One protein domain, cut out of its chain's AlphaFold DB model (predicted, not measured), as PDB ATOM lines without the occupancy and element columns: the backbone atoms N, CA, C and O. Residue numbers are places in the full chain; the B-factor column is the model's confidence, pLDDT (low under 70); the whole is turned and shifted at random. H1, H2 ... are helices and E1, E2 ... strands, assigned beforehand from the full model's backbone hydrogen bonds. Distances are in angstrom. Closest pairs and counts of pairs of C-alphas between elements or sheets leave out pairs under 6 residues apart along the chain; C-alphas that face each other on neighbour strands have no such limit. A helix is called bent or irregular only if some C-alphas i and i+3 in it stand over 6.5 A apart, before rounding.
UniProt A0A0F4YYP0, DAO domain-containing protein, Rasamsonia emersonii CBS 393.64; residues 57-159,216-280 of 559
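AT A GLANCE: This is residues 57 to 159 and 216 to 280 of the 559 residues of the protein "DAO domain-containing protein" of Rasamsonia emersonii CBS 393.64 (UniProt A0A0F4YYP0). A twisted four-stranded sheet forms the middle, with H3 packing at its E1 and E2 strands and a helical hairpin of H1 and the long H2 beyond the E1 edge. On the E4 side a long loop runs outward, where residues 256 to 262 stick out, and returns to short H4, which grazes the sheet. The printed part has 168 residues, under half in named elements, in the order H1 H2 E1 H3 E2 E3 E4 H4; the class is mixed, helices and strands. The sheet, order E1 E2 E3 E4, is mixed; the whole is compact, with a radius of gyration of the C-alphas of 17.5 A and spans of 44 by 44 by 38 A.

IN THESE COORDINATES: The strands are E1, residues 110 to 114, 13.1 A; E2, 217 to 222, 17.1 A; E3, 225 to 233, 23.2 A; and E4, 239 to 242. The helices are H1, residues 65 to 73, from C-alpha 65 at (-8.535, 14.310, 25.232); H2, 75 to 98, 34.4 A; H3, 117 to 130, 21.3 A; and H4, 275 to 279, ending at C-alpha 279 at (-22.119, -3.505, 12.889).

HOW THE PARTS SIT: E1 and E2 are parallel, with N 113 and O 219 at 2.8 A. E2, E3 and E4 form a meander, each strand the antiparallel neighbour of the one before, with N 220 and O 229 at 2.8 A and N 230 and O 242 at 2.8 A. H3 is on the sheet, two layers with the helix on one face; the closest C-alphas of H3 and E1 are Ala 120 and Tyr 114, 5.5 A. H3 is only just irregular, C-alphas 123 and 126 being 6.8 A apart. H2 and H3 only just touch, with 3 pairs of C-alphas within 8 A, closest Ala 79 and Leu 130, 6.3 A. H1 and H2 form a hairpin and touch, closest C-alphas Ile 70 and Gly 78, 4.7 A. H1, H2 and H4 have every O i to N i+4 pair within hydrogen-bond range, H3 5 of 10.

THE WHOLE: The C-alphas farthest apart, of Glu 99 and Arg 146, are 46.9 A apart. Residues 160 to 215 are not printed; C-alphas 159 and 216 are 12.5 A apart across the cut. The links H2 to E1 and E4 to H4 are long. Mean pLDDT of the printed part is 71.6, with 61 residues under 70, among them 126 to 159.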
ATOM      1  N   HIS A  57      -9.980  12.870  10.333       81.50
ATOM      2  CA  HIS A  57     -10.854  13.489  11.337       81.50
ATOM      3  C   HIS A  57     -10.409  14.912  11.711       81.50
ATOM      4  O   HIS A  57      -9.379  15.107  12.350       81.50
ATOM      5  N   LEU A  58     -11.253  15.897  11.395       84.44
ATOM      6  CA  LEU A  58     -11.075  17.303  11.755       84.44
ATOM      7  C   LEU A  58     -12.236  17.761  12.659       84.44
ATOM      8  O   LEU A  58     -13.259  18.232  12.166       84.44
ATOM      9  N   ARG A  59     -12.117  17.555  13.977       81.06
ATOM     10  CA  ARG A  59     -13.139  17.929  14.975       81.06
ATOM     11  C   ARG A  59     -12.547  18.114  16.379       81.06
ATOM     12  O   ARG A  59     -11.570  17.433  16.680       81.06
ATOM     13  N   PRO A  60     -13.195  18.893  17.262       82.25
ATOM     14  CA  PRO A  60     -12.901  18.876  18.687       82.25
ATOM     15  C   PRO A  60     -13.118  17.494  19.324       82.25
ATOM     16  O   PRO A  60     -14.185  16.887  19.136       82.25
ATOM     17  N   ASP A  61     -12.156  17.001  20.108       79.31
ATOM     18  CA  ASP A  61     -12.319  15.752  20.873       79.31
ATOM     19  C   ASP A  61     -12.907  15.993  22.269       79.31
ATOM     20  O   ASP A  61     -12.252  15.891  23.307       79.31
ATOM     21  N   LEU A  62     -14.203  16.297  22.277       74.19
ATOM     22  CA  LEU A  62     -14.985  16.557  23.487       74.19
ATOM     23  C   LEU A  62     -15.210  15.318  24.378       74.19
ATOM     24  O   LEU A  62     -15.828  15.450  25.435       74.19
ATOM     25  N   TYR A  63     -14.769  14.132  23.945       71.19
ATOM     26  CA  TYR A  63     -15.098  12.844  24.564       71.19
ATOM     27  C   TYR A  63     -13.870  12.073  25.060       71.19
ATOM     28  O   TYR A  63     -14.025  11.242  25.955       71.19
ATOM     29  N   GLY A  64     -12.680  12.357  24.526       72.00
ATOM     30  CA  GLY A  64     -11.413  11.795  24.984       72.00
ATOM     31  C   GLY A  64     -10.471  12.823  25.604       72.00
ATOM     32  O   GLY A  64     -10.500  13.046  26.816       72.00
ATOM     33  N   LEU A  65      -9.637  13.457  24.780       77.81
ATOM     34  CA  LEU A  65      -8.535  14.310  25.232       77.81
ATOM     35  C   LEU A  65      -8.998  15.548  26.010       77.81
ATOM     36  O   LEU A  65      -8.390  15.881  27.027       77.81
ATOM     37  N   ILE A  66     -10.081  16.219  25.600       82.75
ATOM     38  CA  ILE A  66     -10.574  17.400  26.329       82.75
ATOM     39  C   ILE A  66     -11.022  17.029  27.758       82.75
ATOM     40  O   ILE A  66     -10.577  17.699  28.692       82.75
ATOM     41  N   PRO A  67     -11.820  15.966  27.988       77.00
ATOM     42  CA  PRO A  67     -12.033  15.401  29.323       77.00
ATOM     43  C   PRO A  67     -10.746  15.131  30.119       77.00
ATOM     44  O   PRO A  67     -10.670  15.560  31.271       77.00
ATOM     45  N   THR A  68      -9.720  14.518  29.517       76.69
ATOM     46  CA  THR A  68      -8.419  14.283  30.175       76.69
ATOM     47  C   THR A  68      -7.732  15.591  30.590       76.69
ATOM     48  O   THR A  68      -7.236  15.695  31.712       76.69
ATOM     49  N   TYR A  69      -7.756  16.633  29.752       82.88
ATOM     50  CA  TYR A  69      -7.226  17.951  30.121       82.88
ATOM     51  C   TYR A  69      -8.030  18.616  31.252       82.88
ATOM     52  O   TYR A  69      -7.438  19.261  32.118       82.88
ATOM     53  N   ILE A  70      -9.359  18.444  31.287       79.56
ATOM     54  CA  ILE A  70     -10.220  18.946  32.375       79.56
ATOM     55  C   ILE A  70      -9.876  18.266  33.704       79.56
ATOM     56  O   ILE A  70      -9.842  18.936  34.736       79.56
ATOM     57  N   GLU A  71      -9.646  16.954  33.687       77.81
ATOM     58  CA  GLU A  71      -9.295  16.172  34.873       77.81
ATOM     59  C   GLU A  71      -7.907  16.541  35.415       77.81
ATOM     60  O   GLU A  71      -7.759  16.767  36.614       77.81
ATOM     61  N   ARG A  72      -6.909  16.671  34.531       77.06
ATOM     62  CA  ARG A  72      -5.511  16.953  34.904       77.06
ATOM     63  C   ARG A  72      -5.227  18.411  35.256       77.06
ATOM     64  O   ARG A  72      -4.419  18.682  36.139       77.06
ATOM     65  N   HIS A  73      -5.843  19.348  34.538       82.25
ATOM     66  CA  HIS A  73      -5.456  20.766  34.548       82.25
ATOM     67  C   HIS A  73      -6.634  21.720  34.806       82.25
ATOM     68  O   HIS A  73      -6.476  22.941  34.757       82.25
ATOM     69  N   GLY A  74      -7.816  21.178  35.104       84.69
ATOM     70  CA  GLY A  74      -9.019  21.947  35.391       84.69
ATOM     71  C   GLY A  74      -9.783  22.401  34.145       84.69
ATOM     72  O   GLY A  74      -9.306  22.376  33.009       84.69
ATOM     73  N   ILE A  75     -11.023  22.842  34.376       86.19
ATOM     74  CA  ILE A  75     -12.005  23.112  33.316       86.19
ATOM     75  C   ILE A  75     -11.559  24.177  32.304       86.19
ATOM     76  O   ILE A  75     -11.874  24.047  31.124       86.19
ATOM     77  N   GLU A  76     -10.805  25.196  32.728       90.12
ATOM     78  CA  GLU A  76     -10.373  26.272  31.826       90.12
ATOM     79  C   GLU A  76      -9.293  25.827  30.837       90.12
ATOM     80  O   GLU A  76      -9.320  26.261  29.689       90.12
ATOM     81  N   ALA A  77      -8.396  24.920  31.236       90.50
ATOM     82  CA  ALA A  77      -7.380  24.371  30.343       90.50
ATOM     83  C   ALA A  77      -8.014  23.475  29.263       90.50
ATOM     84  O   ALA A  77      -7.689  23.590  28.082       90.50
ATOM     85  N   GLY A  78      -8.998  22.647  29.639       89.19
ATOM     86  CA  GLY A  78      -9.792  21.885  28.670       89.19
ATOM     87  C   GLY A  78     -10.632  22.773  27.744       89.19
ATOM     88  O   GLY A  78     -10.678  22.536  26.539       89.19
ATOM     89  N   ALA A  79     -11.255  23.830  28.275       89.00
ATOM     90  CA  ALA A  79     -12.033  24.791  27.486       89.00
ATOM     91  C   ALA A  79     -11.168  25.594  26.495       89.00
ATOM     92  O   ALA A  79     -11.602  25.902  25.386       89.00
ATOM     93  N   GLU A  80      -9.933  25.921  26.870       93.69
ATOM     94  CA  GLU A  80      -8.948  26.568  26.002       93.69
ATOM     95  C   GLU A  80      -8.573  25.694  24.803       93.69
ATOM     96  O   GLU A  80      -8.654  26.167  23.669       93.69
ATOM     97  N   VAL A  81      -8.269  24.410  25.030       93.31
ATOM     98  CA  VAL A  81      -8.018  23.457  23.936       93.31
ATOM     99  C   VAL A  81      -9.274  23.255  23.077       93.31
ATOM    100  O   VAL A  81      -9.188  23.300  21.853       93.31
ATOM    101  N   ALA A  82     -10.462  23.149  23.685       88.81
ATOM    102  CA  ALA A  82     -11.727  23.008  22.957       88.81
ATOM    103  C   ALA A  82     -12.015  24.182  22.001       88.81
ATOM    104  O   ALA A  82     -12.488  23.977  20.880       88.81
ATOM    105  N   ARG A  83     -11.722  25.418  22.430       88.81
ATOM    106  CA  ARG A  83     -11.837  26.623  21.590       88.81
ATOM    107  C   ARG A  83     -10.764  26.669  20.503       88.81
ATOM    108  O   ARG A  83     -11.075  27.052  19.379       88.81
ATOM    109  N   PHE A  84      -9.539  26.240  20.804       94.31
ATOM    110  CA  PHE A  84      -8.457  26.156  19.822       94.31
ATOM    111  C   PHE A  84      -8.760  25.145  18.704       94.31
ATOM    112  O   PHE A  84      -8.628  25.487  17.531       94.31
ATOM    113  N   GLU A  85      -9.251  23.947  19.036       92.38
ATOM    114  CA  GLU A  85      -9.655  22.929  18.050       92.38
ATOM    115  C   GLU A  85     -10.836  23.409  17.179       92.38
ATOM    116  O   GLU A  85     -10.887  23.132  15.980       92.38
ATOM    117  N   LEU A  86     -11.757  24.207  17.735       86.94
ATOM    118  CA  LEU A  86     -12.832  24.847  16.962       86.94
ATOM    119  C   LEU A  86     -12.314  25.937  16.014       86.94
ATOM    120  O   LEU A  86     -12.724  26.008  14.854       86.94
ATOM    121  N   ALA A  87     -11.418  26.799  16.499       89.12
ATOM    122  CA  ALA A  87     -10.777  27.827  15.687       89.12
ATOM    123  C   ALA A  87      -9.940  27.204  14.558       89.12
ATOM    124  O   ALA A  87      -9.927  27.721  13.440       89.12
ATOM    125  N   HIS A  88      -9.303  26.061  14.823       92.38
ATOM    126  CA  HIS A  88      -8.534  25.296  13.846       92.38
ATOM    127  C   HIS A  88      -9.398  24.788  12.691       92.38
ATOM    128  O   HIS A  88      -9.036  25.026  11.539       92.38
ATOM    129  N   MET A  89     -10.569  24.194  12.966       87.25
ATOM    130  CA  MET A  89     -11.501  23.758  11.912       87.25
ATOM    131  C   MET A  89     -11.812  24.879  10.910       87.25
ATOM    132  O   MET A  89     -11.799  24.659   9.697       87.25
ATOM    133  N   ASN A  90     -12.079  26.086  11.419       87.62
ATOM    134  CA  ASN A  90     -12.342  27.256  10.586       87.62
ATOM    135  C   ASN A  90     -11.080  27.682   9.821       87.62
ATOM    136  O   ASN A  90     -11.141  27.879   8.613       87.62
ATOM    137  N   ALA A  91      -9.921  27.716  10.480       91.38
ATOM    138  CA  ALA A  91      -8.656  28.079   9.847       91.38
ATOM    139  C   ALA A  91      -8.237  27.114   8.714       91.38
ATOM    140  O   ALA A  91      -7.674  27.564   7.715       91.38
ATOM    141  N   ILE A  92      -8.540  25.813   8.829       89.31
ATOM    142  CA  ILE A  92      -8.357  24.826   7.750       89.31
ATOM    143  C   ILE A  92      -9.298  25.109   6.577       89.31
ATOM    144  O   ILE A  92      -8.859  25.141   5.429       89.31
ATOM    145  N   LYS A  93     -10.585  25.338   6.852       89.94
ATOM    146  CA  LYS A  93     -11.567  25.688   5.818       89.94
ATOM    147  C   LYS A  93     -11.138  26.945   5.051       89.94
ATOM    148  O   LYS A  93     -11.202  26.962   3.824       89.94
ATOM    149  N   ASP A  94     -10.676  27.962   5.773       92.00
ATOM    150  CA  ASP A  94     -10.260  29.237   5.198       92.00
ATOM    151  C   ASP A  94      -8.990  29.093   4.346       92.00
ATOM    152  O   ASP A  94      -8.942  29.648   3.252       92.00
ATOM    153  N   VAL A  95      -7.980  28.319   4.779       90.62
ATOM    154  CA  VAL A  95      -6.761  28.110   3.971       90.62
ATOM    155  C   VAL A  95      -7.015  27.229   2.744       90.62
ATOM    156  O   VAL A  95      -6.509  27.542   1.672       90.62
ATOM    157  N   VAL A  96      -7.855  26.191   2.850       88.31
ATOM    158  CA  VAL A  96      -8.246  25.359   1.695       88.31
ATOM    159  C   VAL A  96      -8.956  26.201   0.635       88.31
ATOM    160  O   VAL A  96      -8.607  26.117  -0.542       88.31
ATOM    161  N   ALA A  97      -9.887  27.067   1.046       88.75
ATOM    162  CA  ALA A  97     -10.581  27.975   0.136       88.75
ATOM    163  C   ALA A  97      -9.663  29.075  -0.433       88.75
ATOM    164  O   ALA A  97      -9.753  29.390  -1.617       88.75
ATOM    165  N   LYS A  98      -8.779  29.657   0.389       93.38
ATOM    166  CA  LYS A  98      -7.887  30.759  -0.009       93.38
ATOM    167  C   LYS A  98      -6.794  30.321  -0.981       93.38
ATOM    168  O   LYS A  98      -6.530  31.037  -1.941       93.38
ATOM    169  N   GLU A  99      -6.143  29.191  -0.713       91.25
ATOM    170  CA  GLU A  99      -5.030  28.689  -1.534       91.25
ATOM    171  C   GLU A  99      -5.507  27.719  -2.637       91.25
ATOM    172  O   GLU A  99      -4.683  27.160  -3.355       91.25
ATOM    173  N   ASN A 100      -6.828  27.514  -2.774       86.81
ATOM    174  CA  ASN A 100      -7.463  26.593  -3.725       86.81
ATOM    175  C   ASN A 100      -6.853  25.175  -3.674       86.81
ATOM    176  O   ASN A 100      -6.408  24.624  -4.682       86.81
ATOM    177  N   ILE A 101      -6.798  24.607  -2.465       83.31
ATOM    178  CA  ILE A 101      -6.209  23.286  -2.219       83.31
ATOM    179  C   ILE A 101      -7.181  22.204  -2.697       83.31
ATOM    180  O   ILE A 101      -8.292  22.098  -2.179       83.31
ATOM    181  N   ASP A 102      -6.742  21.380  -3.647       84.38
ATOM    182  CA  ASP A 102      -7.482  20.200  -4.101       84.38
ATOM    183  C   ASP A 102      -7.434  19.099  -3.027       84.38
ATOM    184  O   ASP A 102      -6.392  18.477  -2.797       84.38
ATOM    185  N   CYS A 103      -8.534  18.920  -2.290       82.62
ATOM    186  CA  CYS A 103      -8.659  17.904  -1.247       82.62
ATOM    187  C   CYS A 103     -10.123  17.531  -0.943       82.62
ATOM    188  O   CYS A 103     -11.048  18.318  -1.143       82.62
ATOM    189  N   ASP A 104     -10.324  16.343  -0.358       82.12
ATOM    190  CA  ASP A 104     -11.631  15.794   0.053       82.12
ATOM    191  C   ASP A 104     -12.252  16.504   1.290       82.12
ATOM    192  O   ASP A 104     -12.875  15.860   2.142       82.12
ATOM    193  N   LEU A 105     -12.093  17.828   1.455       82.88
ATOM    194  CA  LEU A 105     -12.623  18.555   2.619       82.88
ATOM    195  C   LEU A 105     -14.163  18.581   2.620       82.88
ATOM    196  O   LEU A 105     -14.809  19.453   2.038       82.88
ATOM    197  N   ASN A 106     -14.761  17.644   3.354       79.38
ATOM    198  CA  ASN A 106     -16.204  17.508   3.511       79.38
ATOM    199  C   ASN A 106     -16.655  17.876   4.936       79.38
ATOM    200  O   ASN A 106     -16.528  17.083   5.870       79.38
ATOM    201  N   ILE A 107     -17.232  19.070   5.106       75.56
ATOM    202  CA  ILE A 107     -17.801  19.495   6.394       75.56
ATOM    203  C   ILE A 107     -19.141  18.779   6.615       75.56
ATOM    204  O   ILE A 107     -20.167  19.141   6.039       75.56
ATOM    205  N   THR A 108     -19.131  17.765   7.483       69.56
ATOM    206  CA  THR A 108     -20.316  17.000   7.897       69.56
ATOM    207  C   THR A 108     -20.423  16.905   9.425       69.56
ATOM    208  O   THR A 108     -19.544  17.346  10.163       69.56
ATOM    209  N   ARG A 109     -21.523  16.331   9.919       67.75
ATOM    210  CA  ARG A 109     -21.707  16.032  11.345       67.75
ATOM    211  C   ARG A 109     -20.872  14.812  11.747       67.75
ATOM    212  O   ARG A 109     -20.704  13.881  10.961       67.75
ATOM    213  N   ASN A 110     -20.411  14.806  12.994       69.56
ATOM    214  CA  ASN A 110     -19.803  13.652  13.651       69.56
ATOM    215  C   ASN A 110     -20.751  13.092  14.724       69.56
ATOM    216  O   ASN A 110     -21.391  13.871  15.427       69.56
ATOM    217  N   MET A 111     -20.815  11.767  14.873       70.12
ATOM    218  CA  MET A 111     -21.562  11.075  15.928       70.12
ATOM    219  C   MET A 111     -20.638  10.187  16.770       70.12
ATOM    220  O   MET A 111     -19.972   9.308  16.235       70.12
ATOM    221  N   ASN A 112     -20.643  10.372  18.094       70.06
ATOM    222  CA  ASN A 112     -19.957   9.487  19.045       70.06
ATOM    223  C   ASN A 112     -21.003   8.545  19.651       70.06
ATOM    224  O   ASN A 112     -21.758   8.939  20.539       70.06
ATOM    225  N   VAL A 113     -21.090   7.341  19.089       70.81
ATOM    226  CA  VAL A 113     -22.053   6.294  19.429       70.81
ATOM    227  C   VAL A 113     -21.488   5.454  20.569       70.81
ATOM    228  O   VAL A 113     -20.402   4.893  20.459       70.81
ATOM    229  N   TYR A 114     -22.265   5.336  21.638       66.19
ATOM    230  CA  TYR A 114     -22.004   4.455  22.774       66.19
ATOM    231  C   TYR A 114     -22.986   3.290  22.687       66.19
ATOM    232  O   TYR A 114     -24.154   3.517  22.381       66.19
ATOM    233  N   LEU A 115     -22.531   2.057  22.904       65.50
ATOM    234  CA  LEU A 115     -23.404   0.873  22.823       65.50
ATOM    235  C   LEU A 115     -24.012   0.470  24.179       65.50
ATOM    236  O   LEU A 115     -24.803  -0.471  24.248       65.50
ATOM    237  N   ASP A 116     -23.671   1.200  25.240       61.50
ATOM    238  CA  ASP A 116     -24.142   1.008  26.606       61.50
ATOM    239  C   ASP A 116     -24.589   2.345  27.243       61.50
ATOM    240  O   ASP A 116     -24.088   3.423  26.918       61.50
ATOM    241  N   GLU A 117     -25.596   2.281  28.121       61.81
ATOM    242  CA  GLU A 117     -26.242   3.469  28.706       61.81
ATOM    243  C   GLU A 117     -25.378   4.155  29.780       61.81
ATOM    244  O   GLU A 117     -25.493   5.364  29.976       61.81
ATOM    245  N   GLU A 118     -24.488   3.413  30.443       64.19
ATOM    246  CA  GLU A 118     -23.587   3.945  31.469       64.19
ATOM    247  C   GLU A 118     -22.500   4.825  30.836       64.19
ATOM    248  O   GLU A 118     -22.400   6.009  31.163       64.19
ATOM    249  N   GLY A 119     -21.778   4.313  29.836       63.53
ATOM    250  CA  GLY A 119     -20.791   5.061  29.063       63.53
ATOM    251  C   GLY A 119     -21.393   6.276  28.358       63.53
ATOM    252  O   GLY A 119     -20.787   7.347  28.364       63.53
ATOM    253  N   ALA A 120     -22.619   6.157  27.837       64.06
ATOM    254  CA  ALA A 120     -23.379   7.276  27.277       64.06
ATOM    255  C   ALA A 120     -23.633   8.409  28.300       64.06
ATOM    256  O   ALA A 120     -23.549   9.596  27.960       64.06
ATOM    257  N   VAL A 121     -23.927   8.065  29.559       65.75
ATOM    258  CA  VAL A 121     -24.136   9.030  30.652       65.75
ATOM    259  C   VAL A 121     -22.816   9.630  31.138       65.75
ATOM    260  O   VAL A 121     -22.735  10.851  31.296       65.75
ATOM    261  N   GLU A 122     -21.774   8.819  31.336       67.62
ATOM    262  CA  GLU A 122     -20.451   9.295  31.764       67.62
ATOM    263  C   GLU A 122     -19.844  10.267  30.744       67.62
ATOM    264  O   GLU A 122     -19.455  11.380  31.105       67.62
ATOM    265  N   ALA A 123     -19.887   9.914  29.456       66.25
ATOM    266  CA  ALA A 123     -19.423  10.744  28.344       66.25
ATOM    267  C   ALA A 123     -20.102  12.123  28.263       66.25
ATOM    268  O   ALA A 123     -19.536  13.075  27.724       66.25
ATOM    269  N   LYS A 124     -21.314  12.265  28.813       66.69
ATOM    270  CA  LYS A 124     -22.049  13.536  28.837       66.69
ATOM    271  C   LYS A 124     -21.578  14.489  29.945       66.69
ATOM    272  O   LYS A 124     -21.779  15.700  29.830       66.69
ATOM    273  N   LYS A 125     -20.951  13.990  31.017       71.31
ATOM    274  CA  LYS A 125     -20.588  14.817  32.185       71.31
ATOM    275  C   LYS A 125     -19.574  15.931  31.869       71.31
ATOM    276  O   LYS A 125     -19.819  17.050  32.328       71.31
ATOM    277  N   PRO A 126     -18.483  15.710  31.103       66.75
ATOM    278  CA  PRO A 126     -17.532  16.775  30.768       66.75
ATOM    279  C   PRO A 126     -18.163  17.863  29.889       66.75
ATOM    280  O   PRO A 126     -18.012  19.051  30.169       66.75
ATOM    281  N   LEU A 127     -18.959  17.463  28.891       66.06
ATOM    282  CA  LEU A 127     -19.677  18.363  27.979       66.06
ATOM    283  C   LEU A 127     -20.551  19.385  28.710       66.06
ATOM    284  O   LEU A 127     -20.512  20.577  28.402       66.06
ATOM    285  N   MET A 128     -21.315  18.940  29.711       67.75
ATOM    286  CA  MET A 128     -22.187  19.833  30.484       67.75
ATOM    287  C   MET A 128     -21.404  20.890  31.281       67.75
ATOM    288  O   MET A 128     -21.946  21.955  31.564       67.75
ATOM    289  N   ARG A 129     -20.125  20.641  31.606       69.00
ATOM    290  CA  ARG A 129     -19.236  21.613  32.274       69.00
ATOM    291  C   ARG A 129     -18.635  22.635  31.297       69.00
ATOM    292  O   ARG A 129     -18.309  23.748  31.712       69.00
ATOM    293  N   LEU A 130     -18.497  22.267  30.021       68.44
ATOM    294  CA  LEU A 130     -17.979  23.127  28.946       68.44
ATOM    295  C   LEU A 130     -19.041  24.057  28.343       68.44
ATOM    296  O   LEU A 130     -18.695  25.142  27.884       68.44
ATOM    297  N   TRP A 131     -20.320  23.665  28.374       61.47
ATOM    298  CA  TRP A 131     -21.433  24.433  27.792       61.47
ATOM    299  C   TRP A 131     -21.437  25.947  28.116       61.47
ATOM    300  O   TRP A 131     -21.697  26.726  27.204       61.47
ATOM    301  N   PRO A 132     -21.112  26.418  29.341       59.78
ATOM    302  CA  PRO A 132     -21.150  27.850  29.675       59.78
ATOM    303  C   PRO A 132     -19.955  28.695  29.181       59.78
ATOM    304  O   PRO A 132     -19.796  29.813  29.660       59.78
ATOM    305  N   ARG A 133     -19.056  28.163  28.335       65.25
ATOM    306  CA  ARG A 133     -17.695  28.715  28.111       65.25
ATOM    307  C   ARG A 133     -17.336  29.000  26.646       65.25
ATOM    308  O   ARG A 133     -16.166  28.872  26.272       65.25
ATOM    309  N   ASP A 134     -18.330  29.294  25.809       66.81
ATOM    310  CA  ASP A 134     -18.179  29.503  24.354       66.81
ATOM    311  C   ASP A 134     -17.400  28.370  23.652       66.81
ATOM    312  O   ASP A 134     -16.631  28.568  22.711       66.81
ATOM    313  N   CYS A 135     -17.577  27.151  24.163       61.41
ATOM    314  CA  CYS A 135     -16.967  25.931  23.651       61.41
ATOM    315  C   CYS A 135     -17.894  25.238  22.634       61.41
ATOM    316  O   CYS A 135     -19.104  25.479  22.643       61.41
ATOM    317  N   PRO A 136     -17.364  24.328  21.793       58.81
ATOM    318  CA  PRO A 136     -18.177  23.485  20.920       58.81
ATOM    319  C   PRO A 136     -19.316  22.792  21.678       58.81
ATOM    320  O   PRO A 136     -19.089  22.038  22.625       58.81
ATOM    321  N   SER A 137     -20.549  23.035  21.242       51.56
ATOM    322  CA  SER A 137     -21.748  22.445  21.827       51.56
ATOM    323  C   SER A 137     -22.155  21.169  21.090       51.56
ATOM    324  O   SER A 137     -22.234  21.133  19.863       51.56
ATOM    325  N   SER A 138     -22.462  20.116  21.850       50.31
ATOM    326  CA  SER A 138     -23.018  18.863  21.328       50.31
ATOM    327  C   SER A 138     -24.491  18.714  21.707       50.31
ATOM    328  O   SER A 138     -24.874  19.061  22.826       50.31
ATOM    329  N   THR A 139     -25.301  18.106  20.842       40.81
ATOM    330  CA  THR A 139     -26.704  17.786  21.144       40.81
ATOM    331  C   THR A 139     -26.885  16.281  21.277       40.81
ATOM    332  O   THR A 139     -26.733  15.545  20.308       40.81
ATOM    333  N   THR A 140     -27.245  15.827  22.478       37.00
ATOM    334  CA  THR A 140     -27.585  14.423  22.730       37.00
ATOM    335  C   THR A 140     -29.001  14.121  22.238       37.00
ATOM    336  O   THR A 140     -29.945  14.784  22.664       37.00
ATOM    337  N   SER A 141     -29.177  13.073  21.434       34.69
ATOM    338  CA  SER A 141     -30.482  12.437  21.232       34.69
ATOM    339  C   SER A 141     -30.356  10.915  21.286       34.69
ATOM    340  O   SER A 141     -29.305  10.364  20.961       34.69
ATOM    341  N   THR A 142     -31.422  10.250  21.734       31.62
ATOM    342  CA  THR A 142     -31.489   8.791  21.874       31.62
ATOM    343  C   THR A 142     -32.051   8.175  20.595       31.62
ATOM    344  O   THR A 142     -33.251   8.282  20.338       31.62
ATOM    345  N   ILE A 143     -31.220   7.489  19.804       33.56
ATOM    346  CA  ILE A 143     -31.716   6.714  18.656       33.56
ATOM    347  C   ILE A 143     -32.251   5.365  19.155       33.56
ATOM    348  O   ILE A 143     -31.497   4.481  19.553       33.56
ATOM    349  N   LEU A 144     -33.574   5.203  19.115       24.95
ATOM    350  CA  LEU A 144     -34.288   3.978  19.487       24.95
ATOM    351  C   LEU A 144     -34.579   3.110  18.246       24.95
ATOM    352  O   LEU A 144     -35.733   2.879  17.886       24.95
ATOM    353  N   GLN A 145     -33.536   2.598  17.583       30.69
ATOM    354  CA  GLN A 145     -33.710   1.514  16.609       30.69
ATOM    355  C   GLN A 145     -33.656   0.158  17.324       30.69
ATOM    356  O   GLN A 145     -32.659  -0.223  17.934       30.69
ATOM    357  N   ARG A 146     -34.768  -0.587  17.281       26.86
ATOM    358  CA  ARG A 146     -34.853  -1.923  17.891       26.86
ATOM    359  C   ARG A 146     -33.790  -2.845  17.265       26.86
ATOM    360  O   ARG A 146     -33.840  -3.080  16.060       26.86
ATOM    361  N   ARG A 147     -32.913  -3.386  18.127       28.66
ATOM    362  CA  ARG A 147     -31.714  -4.213  17.849       28.66
ATOM    363  C   ARG A 147     -30.417  -3.495  17.405       28.66
ATOM    364  O   ARG A 147     -29.621  -4.100  16.711       28.66
ATOM    365  N   THR A 148     -30.125  -2.321  17.966       33.47
ATOM    366  CA  THR A 148     -28.826  -2.032  18.637       33.47
ATOM    367  C   THR A 148     -29.054  -0.925  19.678       33.47
ATOM    368  O   THR A 148     -29.970  -0.116  19.534       33.47
ATOM    369  N   GLN A 149     -28.341  -0.948  20.809       32.19
ATOM    370  CA  GLN A 149     -28.757  -0.196  22.004       32.19
ATOM    371  C   GLN A 149     -28.134   1.213  22.096       32.19
ATOM    372  O   GLN A 149     -26.928   1.383  21.999       32.19
ATOM    373  N   ARG A 150     -29.019   2.208  22.282       33.84
ATOM    374  CA  ARG A 150     -28.828   3.597  22.764       33.84
ATOM    375  C   ARG A 150     -27.461   4.280  22.546       33.84
ATOM    376  O   ARG A 150     -26.792   4.654  23.504       33.84
ATOM    377  N   GLY A 151     -27.175   4.654  21.301       33.66
ATOM    378  CA  GLY A 151     -26.167   5.679  21.017       33.66
ATOM    379  C   GLY A 151     -26.523   7.048  21.606       33.66
ATOM    380  O   GLY A 151     -27.623   7.555  21.371       33.66
ATOM    381  N   CYS A 152     -25.569   7.685  22.292       30.16
ATOM    382  CA  CYS A 152     -25.538   9.143  22.379       30.16
ATOM    383  C   CYS A 152     -25.255   9.748  20.996       30.16
ATOM    384  O   CYS A 152     -24.650   9.123  20.126       30.16
ATOM    385  N   GLN A 153     -25.662  11.001  20.809       32.06
ATOM    386  CA  GLN A 153     -25.149  11.834  19.726       32.06
ATOM    387  C   GLN A 153     -24.162  12.848  20.296       32.06
ATOM    388  O   GLN A 153     -24.458  13.555  21.263       32.06
ATOM    389  N   GLY A 154     -23.004  12.921  19.647       29.02
ATOM    390  CA  GLY A 154     -22.281  14.178  19.532       29.02
ATOM    391  C   GLY A 154     -22.851  14.978  18.373       29.02
ATOM    392  O   GLY A 154     -23.490  14.423  17.479       29.02
ATOM    393  N   MET A 155     -22.637  16.287  18.401       31.77
ATOM    394  CA  MET A 155     -22.937  17.136  17.261       31.77
ATOM    395  C   MET A 155     -21.861  18.208  17.156       31.77
ATOM    396  O   MET A 155     -21.430  18.759  18.163       31.77
ATOM    397  N   SER A 156     -21.473  18.506  15.926       29.14
ATOM    398  CA  SER A 156     -20.962  19.814  15.529       29.14
ATOM    399  C   SER A 156     -21.975  20.354  14.518       29.14
ATOM    400  O   SER A 156     -22.470  19.600  13.678       29.14
ATOM    401  N   VAL A 157     -22.363  21.620  14.646       28.75
ATOM    402  CA  VAL A 157     -23.417  22.284  13.849       28.75
ATOM    403  C   VAL A 157     -22.684  23.227  12.878       28.75
ATOM    404  O   VAL A 157     -21.764  23.905  13.313       28.75
ATOM    405  N   LEU A 158     -22.884  23.248  11.555       30.94
ATOM    406  CA  LEU A 158     -24.059  23.621  10.744       30.94
ATOM    407  C   LEU A 158     -23.923  22.970   9.330       30.94
ATOM    408  O   LEU A 158     -22.815  22.648   8.925       30.94
ATOM    409  N   HIS A 159     -24.947  22.767   8.481       30.12
ATOM    410  CA  HIS A 159     -26.393  23.021   8.601       30.12
ATOM    411  C   HIS A 159     -27.245  22.034   7.738       30.12
ATOM    412  O   HIS A 159     -27.126  20.815   7.852       30.12
ATOM    413  N   TYR A 216     -22.569  10.791   7.860       61.44
ATOM    414  CA  TYR A 216     -21.805  11.402   8.946       61.44
ATOM    415  C   TYR A 216     -20.458  10.687   9.116       61.44
ATOM    416  O   TYR A 216     -20.260   9.598   8.582       61.44
ATOM    417  N   SER A 217     -19.544  11.278   9.886       59.94
ATOM    418  CA  SER A 217     -18.471  10.495  10.510       59.94
ATOM    419  C   SER A 217     -18.972   9.906  11.828       59.94
ATOM    420  O   SER A 217     -19.789  10.520  12.522       59.94
ATOM    421  N   TYR A 218     -18.491   8.722  12.184       62.28
ATOM    422  CA  TYR A 218     -18.902   8.002  13.383       62.28
ATOM    423  C   TYR A 218     -17.674   7.590  14.195       62.28
ATOM    424  O   TYR A 218     -16.625   7.265  13.644       62.28
ATOM    425  N   VAL A 219     -17.817   7.567  15.513       64.19
ATOM    426  CA  VAL A 219     -16.930   6.845  16.428       64.19
ATOM    427  C   VAL A 219     -17.815   5.950  17.274       64.19
ATOM    428  O   VAL A 219     -18.789   6.433  17.845       64.19
ATOM    429  N   ILE A 220     -17.520   4.655  17.303       63.12
ATOM    430  CA  ILE A 220     -18.325   3.628  17.962       63.12
ATOM    431  C   ILE A 220     -17.513   3.068  19.129       63.12
ATOM    432  O   ILE A 220     -16.485   2.421  18.930       63.12
ATOM    433  N   GLY A 221     -17.971   3.351  20.346       56.50
ATOM    434  CA  GLY A 221     -17.351   2.921  21.594       56.50
ATOM    435  C   GLY A 221     -18.235   1.967  22.396       56.50
ATOM    436  O   GLY A 221     -19.462   2.081  22.414       56.50
ATOM    437  N   ILE A 222     -17.578   1.054  23.107       51.59
ATOM    438  CA  ILE A 222     -18.148   0.257  24.197       51.59
ATOM    439  C   ILE A 222     -17.322   0.620  25.426       51.59
ATOM    440  O   ILE A 222     -16.096   0.569  25.343       51.59
ATOM    441  N   GLN A 223     -17.938   0.970  26.559       44.81
ATOM    442  CA  GLN A 223     -17.189   1.446  27.737       44.81
ATOM    443  C   GLN A 223     -16.150   0.422  28.250       44.81
ATOM    444  O   GLN A 223     -15.150   0.793  28.854       44.81
ATOM    445  N   GLN A 224     -16.361  -0.867  27.963       40.12
ATOM    446  CA  GLN A 224     -15.471  -1.976  28.330       40.12
ATOM    447  C   GLN A 224     -14.357  -2.277  27.301       40.12
ATOM    448  O   GLN A 224     -13.554  -3.178  27.534       40.12
ATOM    449  N   GLN A 225     -14.289  -1.572  26.162       46.53
ATOM    450  CA  GLN A 225     -13.290  -1.815  25.111       46.53
ATOM    451  C   GLN A 225     -12.491  -0.548  24.777       46.53
ATOM    452  O   GLN A 225     -13.004   0.397  24.178       46.53
ATOM    453  N   HIS A 226     -11.199  -0.551  25.112       45.34
ATOM    454  CA  HIS A 226     -10.281   0.530  24.749       45.34
ATOM    455  C   HIS A 226     -10.122   0.658  23.223       45.34
ATOM    456  O   HIS A 226      -9.987  -0.339  22.512       45.34
ATOM    457  N   GLY A 227     -10.084   1.901  22.733       52.41
ATOM    458  CA  GLY A 227      -9.938   2.230  21.311       52.41
ATOM    459  C   GLY A 227     -11.086   1.700  20.457       52.41
ATOM    460  O   GLY A 227     -10.916   0.743  19.698       52.41
ATOM    461  N   GLY A 228     -12.247   2.348  20.592       64.69
ATOM    462  CA  GLY A 228     -13.405   2.129  19.728       64.69
ATOM    463  C   GLY A 228     -13.099   2.378  18.248       64.69
ATOM    464  O   GLY A 228     -12.109   3.024  17.894       64.69
ATOM    465  N   SER A 229     -13.954   1.852  17.379       75.19
ATOM    466  CA  SER A 229     -13.762   1.924  15.930       75.19
ATOM    467  C   SER A 229     -14.357   3.218  15.376       75.19
ATOM    468  O   SER A 229     -15.506   3.559  15.663       75.19
ATOM    469  N   TYR A 230     -13.590   3.952  14.575       81.00
ATOM    470  CA  TYR A 230     -14.067   5.125  13.850       81.00
ATOM    471  C   TYR A 230     -14.404   4.799  12.398       81.00
ATOM    472  O   TYR A 230     -13.854   3.864  11.825       81.00
ATOM    473  N   LEU A 231     -15.302   5.591  11.811       82.69
ATOM    474  CA  LEU A 231     -15.783   5.439  10.443       82.69
ATOM    475  C   LEU A 231     -15.958   6.804   9.771       82.69
ATOM    476  O   LEU A 231     -16.614   7.694  10.317       82.69
ATOM    477  N   ILE A 232     -15.393   6.963   8.575       82.31
ATOM    478  CA  ILE A 232     -15.399   8.215   7.811       82.31
ATOM    479  C   ILE A 232     -15.777   7.910   6.358       82.31
ATOM    480  O   ILE A 232     -15.010   7.297   5.619       82.31
ATOM    481  N   SER A 233     -16.971   8.346   5.957       80.06
ATOM    482  CA  SER A 233     -17.463   8.238   4.580       80.06
ATOM    483  C   SER A 233     -16.812   9.294   3.682       80.06
ATOM    484  O   SER A 233     -16.845  10.486   4.003       80.06
ATOM    485  N   ARG A 234     -16.271   8.872   2.536       76.44
ATOM    486  CA  ARG A 234     -15.644   9.746   1.534       76.44
ATOM    487  C   ARG A 234     -16.621  10.136   0.410       76.44
ATOM    488  O   ARG A 234     -17.627   9.449   0.210       76.44
ATOM    489  N   PRO A 235     -16.364  11.234  -0.334       71.62
ATOM    490  CA  PRO A 235     -17.240  11.683  -1.423       71.62
ATOM    491  C   PRO A 235     -17.412  10.674  -2.569       71.62
ATOM    492  O   PRO A 235     -18.452  10.678  -3.224       71.62
ATOM    493  N   ASP A 236     -16.427   9.798  -2.786       75.94
ATOM    494  CA  ASP A 236     -16.447   8.716  -3.783       75.94
ATOM    495  C   ASP A 236     -17.315   7.504  -3.376       75.94
ATOM    496  O   ASP A 236     -17.491   6.569  -4.156       75.94
ATOM    497  N   GLY A 237     -17.881   7.517  -2.163       76.62
ATOM    498  CA  GLY A 237     -18.670   6.420  -1.602       76.62
ATOM    499  C   GLY A 237     -17.842   5.334  -0.908       76.62
ATOM    500  O   GLY A 237     -18.431   4.393  -0.372       76.62
ATOM    501  N   SER A 238     -16.511   5.456  -0.876       85.12
ATOM    502  CA  SER A 238     -15.655   4.619  -0.034       85.12
ATOM    503  C   SER A 238     -15.750   5.031   1.441       85.12
ATOM    504  O   SER A 238     -16.255   6.103   1.794       85.12
ATOM    505  N   ILE A 239     -15.301   4.147   2.329       85.12
ATOM    506  CA  ILE A 239     -15.388   4.329   3.777       85.12
ATOM    507  C   ILE A 239     -14.036   3.966   4.387       85.12
ATOM    508  O   ILE A 239     -13.550   2.855   4.189       85.12
ATOM    509  N   ILE A 240     -13.453   4.883   5.159       88.06
ATOM    510  CA  ILE A 240     -12.301   4.584   6.013       88.06
ATOM    511  C   ILE A 240     -12.828   4.094   7.361       88.06
ATOM    512  O   ILE A 240     -13.624   4.790   7.994       88.06
ATOM    513  N   VAL A 241     -12.355   2.933   7.813       88.50
ATOM    514  CA  VAL A 241     -12.604   2.402   9.161       88.50
ATOM    515  C   VAL A 241     -11.259   2.174   9.852       88.50
ATOM    516  O   VAL A 241     -10.313   1.718   9.217       88.50
ATOM    517  N   GLY A 242     -11.152   2.504  11.139       87.38
ATOM    518  CA  GLY A 242      -9.922   2.305  11.911       87.38
ATOM    519  C   GLY A 242     -10.156   2.320  13.421       87.38
ATOM    520  O   GLY A 242     -11.275   2.533  13.877       87.38
ATOM    521  N   GLY A 243      -9.095   2.109  14.208       83.75
ATOM    522  CA  GLY A 243      -9.177   1.946  15.665       83.75
ATOM    523  C   GLY A 243      -8.988   0.485  16.077       83.75
ATOM    524  O   GLY A 243      -7.988  -0.123  15.708       83.75
ATOM    525  N   ALA A 244      -9.937  -0.070  16.836       83.31
ATOM    526  CA  ALA A 244      -9.933  -1.458  17.318       83.31
ATOM    527  C   ALA A 244      -8.735  -1.848  18.217       83.31
ATOM    528  O   ALA A 244      -8.313  -3.006  18.224       83.31
ATOM    529  N   HIS A 245      -8.216  -0.907  19.021       81.62
ATOM    530  CA  HIS A 245      -7.056  -1.112  19.911       81.62
ATOM    531  C   HIS A 245      -7.201  -2.340  20.823       81.62
ATOM    532  O   HIS A 245      -6.246  -3.086  21.026       81.62
ATOM    533  N   HIS A 246      -8.415  -2.602  21.314       78.62
ATOM    534  CA  HIS A 246      -8.748  -3.781  22.116       78.62
ATOM    535  C   HIS A 246      -8.377  -5.132  21.472       78.62
ATOM    536  O   HIS A 246      -8.238  -6.103  22.209       78.62
ATOM    537  N   THR A 247      -8.212  -5.210  20.145       84.38
ATOM    538  CA  THR A 247      -7.835  -6.453  19.438       84.38
ATOM    539  C   THR A 247      -6.336  -6.755  19.470       84.38
ATOM    540  O   THR A 247      -5.958  -7.904  19.270       84.38
ATOM    541  N   TYR A 248      -5.482  -5.757  19.736       82.38
ATOM    542  CA  TYR A 248      -4.019  -5.896  19.653       82.38
ATOM    543  C   TYR A 248      -3.232  -5.333  20.841       82.38
ATOM    544  O   TYR A 248      -2.044  -5.627  20.971       82.38
ATOM    545  N   LYS A 249      -3.874  -4.571  21.735       78.25
ATOM    546  CA  LYS A 249      -3.266  -3.954  22.929       78.25
ATOM    547  C   LYS A 249      -2.356  -4.886  23.743       78.25
ATOM    548  O   LYS A 249      -1.343  -4.439  24.271       78.25
ATOM    549  N   ASP A 250      -2.687  -6.172  23.829       77.81
ATOM    550  CA  ASP A 250      -1.985  -7.114  24.697       77.81
ATOM    551  C   ASP A 250      -0.683  -7.640  24.038       77.81
ATOM    552  O   ASP A 250       0.271  -7.961  24.746       77.81
ATOM    553  N   ASP A 251      -0.560  -7.614  22.698       77.44
ATOM    554  CA  ASP A 251       0.697  -7.915  21.983       77.44
ATOM    555  C   ASP A 251       1.515  -6.644  21.700       77.44
ATOM    556  O   ASP A 251       1.704  -6.207  20.560       77.44
ATOM    557  N   ARG A 252       2.031  -6.042  22.780       78.62
ATOM    558  CA  ARG A 252       2.839  -4.808  22.738       78.62
ATOM    559  C   ARG A 252       4.000  -4.858  21.737       78.62
ATOM    560  O   ARG A 252       4.398  -3.806  21.248       78.62
ATOM    561  N   LYS A 253       4.539  -6.036  21.402       79.38
ATOM    562  CA  LYS A 253       5.695  -6.166  20.497       79.38
ATOM    563  C   LYS A 253       5.394  -5.714  19.067       79.38
ATOM    564  O   LYS A 253       6.320  -5.307  18.377       79.38
ATOM    565  N   GLN A 254       4.132  -5.770  18.634       79.69
ATOM    566  CA  GLN A 254       3.740  -5.400  17.268       79.69
ATOM    567  C   GLN A 254       3.441  -3.905  17.087       79.69
ATOM    568  O   GLN A 254       3.376  -3.435  15.956       79.69
ATOM    569  N   TRP A 255       3.229  -3.152  18.171       80.56
ATOM    570  CA  TRP A 255       2.685  -1.790  18.073       80.56
ATOM    571  C   TRP A 255       3.320  -0.760  19.022       80.56
ATOM    572  O   TRP A 255       3.251   0.437  18.751       80.56
ATOM    573  N   HIS A 256       3.949  -1.180  20.124       82.56
ATOM    574  CA  HIS A 256       4.523  -0.278  21.122       82.56
ATOM    575  C   HIS A 256       6.032  -0.093  20.915       82.56
ATOM    576  O   HIS A 256       6.780  -1.067  20.872       82.56
ATOM    577  N   ASN A 257       6.500   1.162  20.881       77.00
ATOM    578  CA  ASN A 257       7.912   1.510  20.649       77.00
ATOM    579  C   ASN A 257       8.480   0.878  19.355       77.00
ATOM    580  O   ASN A 257       9.655   0.519  19.289       77.00
ATOM    581  N   THR A 258       7.633   0.740  18.331       75.94
ATOM    582  CA  THR A 258       8.047   0.368  16.975       75.94
ATOM    583  C   THR A 258       8.299   1.618  16.133       75.94
ATOM    584  O   THR A 258       7.585   2.616  16.244       75.94
ATOM    585  N   VAL A 259       9.322   1.544  15.283       75.56
ATOM    586  CA  VAL A 259       9.569   2.485  14.177       75.56
ATOM    587  C   VAL A 259       9.301   1.842  12.817       75.56
ATOM    588  O   VAL A 259       9.463   2.494  11.790       75.56
ATOM    589  N   ASP A 260       8.908   0.567  12.807       77.31
ATOM    590  CA  ASP A 260       8.579  -0.159  11.595       77.31
ATOM    591  C   ASP A 260       7.071  -0.110  11.340       77.31
ATOM    592  O   ASP A 260       6.266  -0.585  12.140       77.31
ATOM    593  N   ASP A 261       6.716   0.479  10.202       78.69
ATOM    594  CA  ASP A 261       5.371   0.496   9.637       78.69
ATOM    595  C   ASP A 261       5.298  -0.257   8.300       78.69
ATOM    596  O   ASP A 261       4.357  -0.080   7.524       78.69
ATOM    597  N   SER A 262       6.289  -1.110   8.025       77.25
ATOM    598  CA  SER A 262       6.301  -1.980   6.852       77.25
ATOM    599  C   SER A 262       5.414  -3.226   6.997       77.25
ATOM    600  O   SER A 262       5.345  -4.038   6.078       77.25
ATOM    601  N   THR A 263       4.708  -3.385   8.122       83.94
ATOM    602  CA  THR A 263       3.877  -4.559   8.424       83.94
ATOM    603  C   THR A 263       2.505  -4.188   8.996       83.94
ATOM    604  O   THR A 263       2.295  -3.112   9.568       83.94
ATOM    605  N   LEU A 264       1.539  -5.094   8.815       89.50
ATOM    606  CA  LEU A 264       0.236  -5.030   9.474       89.50
ATOM    607  C   LEU A 264       0.326  -5.600  10.895       89.50
ATOM    608  O   LEU A 264       1.158  -6.459  11.176       89.50
ATOM    609  N   ILE A 265      -0.584  -5.168  11.768       88.88
ATOM    610  CA  ILE A 265      -0.750  -5.748  13.104       88.88
ATOM    611  C   ILE A 265      -1.572  -7.037  12.960       88.88
ATOM    612  O   ILE A 265      -2.766  -6.999  12.646       88.88
ATOM    613  N   GLU A 266      -0.926  -8.183  13.167       89.38
ATOM    614  CA  GLU A 266      -1.470  -9.515  12.872       89.38
ATOM    615  C   GLU A 266      -2.797  -9.826  13.598       89.38
ATOM    616  O   GLU A 266      -3.725 -10.273  12.919       89.38
ATOM    617  N   PRO A 267      -2.970  -9.534  14.909       86.44
ATOM    618  CA  PRO A 267      -4.246  -9.732  15.608       86.44
ATOM    619  C   PRO A 267      -5.445  -8.970  15.019       86.44
ATOM    620  O   PRO A 267      -6.590  -9.355  15.244       86.44
ATOM    621  N   THR A 268      -5.203  -7.885  14.276       87.56
ATOM    622  CA  THR A 268      -6.247  -6.943  13.831       87.56
ATOM    623  C   THR A 268      -6.564  -7.050  12.349       87.56
ATOM    624  O   THR A 268      -7.622  -6.588  11.929       87.56
ATOM    625  N   LYS A 269      -5.690  -7.650  11.532       88.31
ATOM    626  CA  LYS A 269      -5.788  -7.548  10.064       88.31
ATOM    627  C   LYS A 269      -7.122  -8.037   9.477       88.31
ATOM    628  O   LYS A 269      -7.613  -7.432   8.535       88.31
ATOM    629  N   HIS A 270      -7.733  -9.057  10.083       91.06
ATOM    630  CA  HIS A 270      -9.038  -9.612   9.683       91.06
ATOM    631  C   HIS A 270     -10.233  -9.008  10.432       91.06
ATOM    632  O   HIS A 270     -11.383  -9.335  10.146       91.06
ATOM    633  N   TYR A 271     -10.004  -8.109  11.396       90.19
ATOM    634  CA  TYR A 271     -11.090  -7.509  12.173       90.19
ATOM    635  C   TYR A 271     -12.057  -6.703  11.297       90.19
ATOM    636  O   TYR A 271     -13.202  -6.513  11.699       90.19
ATOM    637  N   TYR A 272     -11.656  -6.227  10.117       90.62
ATOM    638  CA  TYR A 272     -12.511  -5.375   9.283       90.62
ATOM    639  C   TYR A 272     -13.299  -6.110   8.182       90.62
ATOM    640  O   TYR A 272     -14.190  -5.491   7.600       90.62
ATOM    641  N   ASP A 273     -13.052  -7.406   7.951       91.38
ATOM    642  CA  ASP A 273     -13.512  -8.146   6.757       91.38
ATOM    643  C   ASP A 273     -15.044  -8.136   6.550       91.38
ATOM    644  O   ASP A 273     -15.509  -7.962   5.424       91.38
ATOM    645  N   ASP A 274     -15.831  -8.238   7.627       89.06
ATOM    646  CA  ASP A 274     -17.305  -8.158   7.640       89.06
ATOM    647  C   ASP A 274     -17.845  -7.005   8.520       89.06
ATOM    648  O   ASP A 274     -19.005  -7.015   8.943       89.06
ATOM    649  N   TYR A 275     -17.009  -6.000   8.827       87.62
ATOM    650  CA  TYR A 275     -17.320  -4.957   9.820       87.62
ATOM    651  C   TYR A 275     -18.631  -4.225   9.528       87.62
ATOM    652  O   TYR A 275     -19.445  -4.015  10.424       87.62
ATOM    653  N   MET A 276     -18.867  -3.860   8.268       85.31
ATOM    654  CA  MET A 276     -20.064  -3.110   7.891       85.31
ATOM    655  C   MET A 276     -21.338  -3.936   8.113       85.31
ATOM    656  O   MET A 276     -22.295  -3.441   8.705       85.31
ATOM    657  N   GLN A 277     -21.311  -5.200   7.693       87.94
ATOM    658  CA  GLN A 277     -22.406  -6.162   7.767       87.94
ATOM    659  C   GLN A 277     -22.780  -6.497   9.213       87.94
ATOM    660  O   GLN A 277     -23.961  -6.555   9.545       87.94
ATOM    661  N   ARG A 278     -21.785  -6.712  10.084       85.38
ATOM    662  CA  ARG A 278     -22.026  -7.105  11.483       85.38
ATOM    663  C   ARG A 278     -22.341  -5.931  12.415       85.38
ATOM    664  O   ARG A 278     -22.869  -6.146  13.504       85.38
ATOM    665  N   THR A 279     -21.973  -4.702  12.038       79.12
ATOM    666  CA  THR A 279     -22.119  -3.505  12.889       79.12
ATOM    667  C   THR A 279     -23.315  -2.635  12.510       79.12
ATOM    668  O   THR A 279     -23.925  -2.038  13.402       79.12
ATOM    669  N   PHE A 280     -23.683  -2.553  11.228       76.19
ATOM    670  CA  PHE A 280     -24.776  -1.697  10.770       76.19
ATOM    671  C   PHE A 280     -25.991  -2.511  10.339       76.19
ATOM    672  O   PHE A 280     -25.906  -3.443   9.548       76.19
TER     673      PHE A 280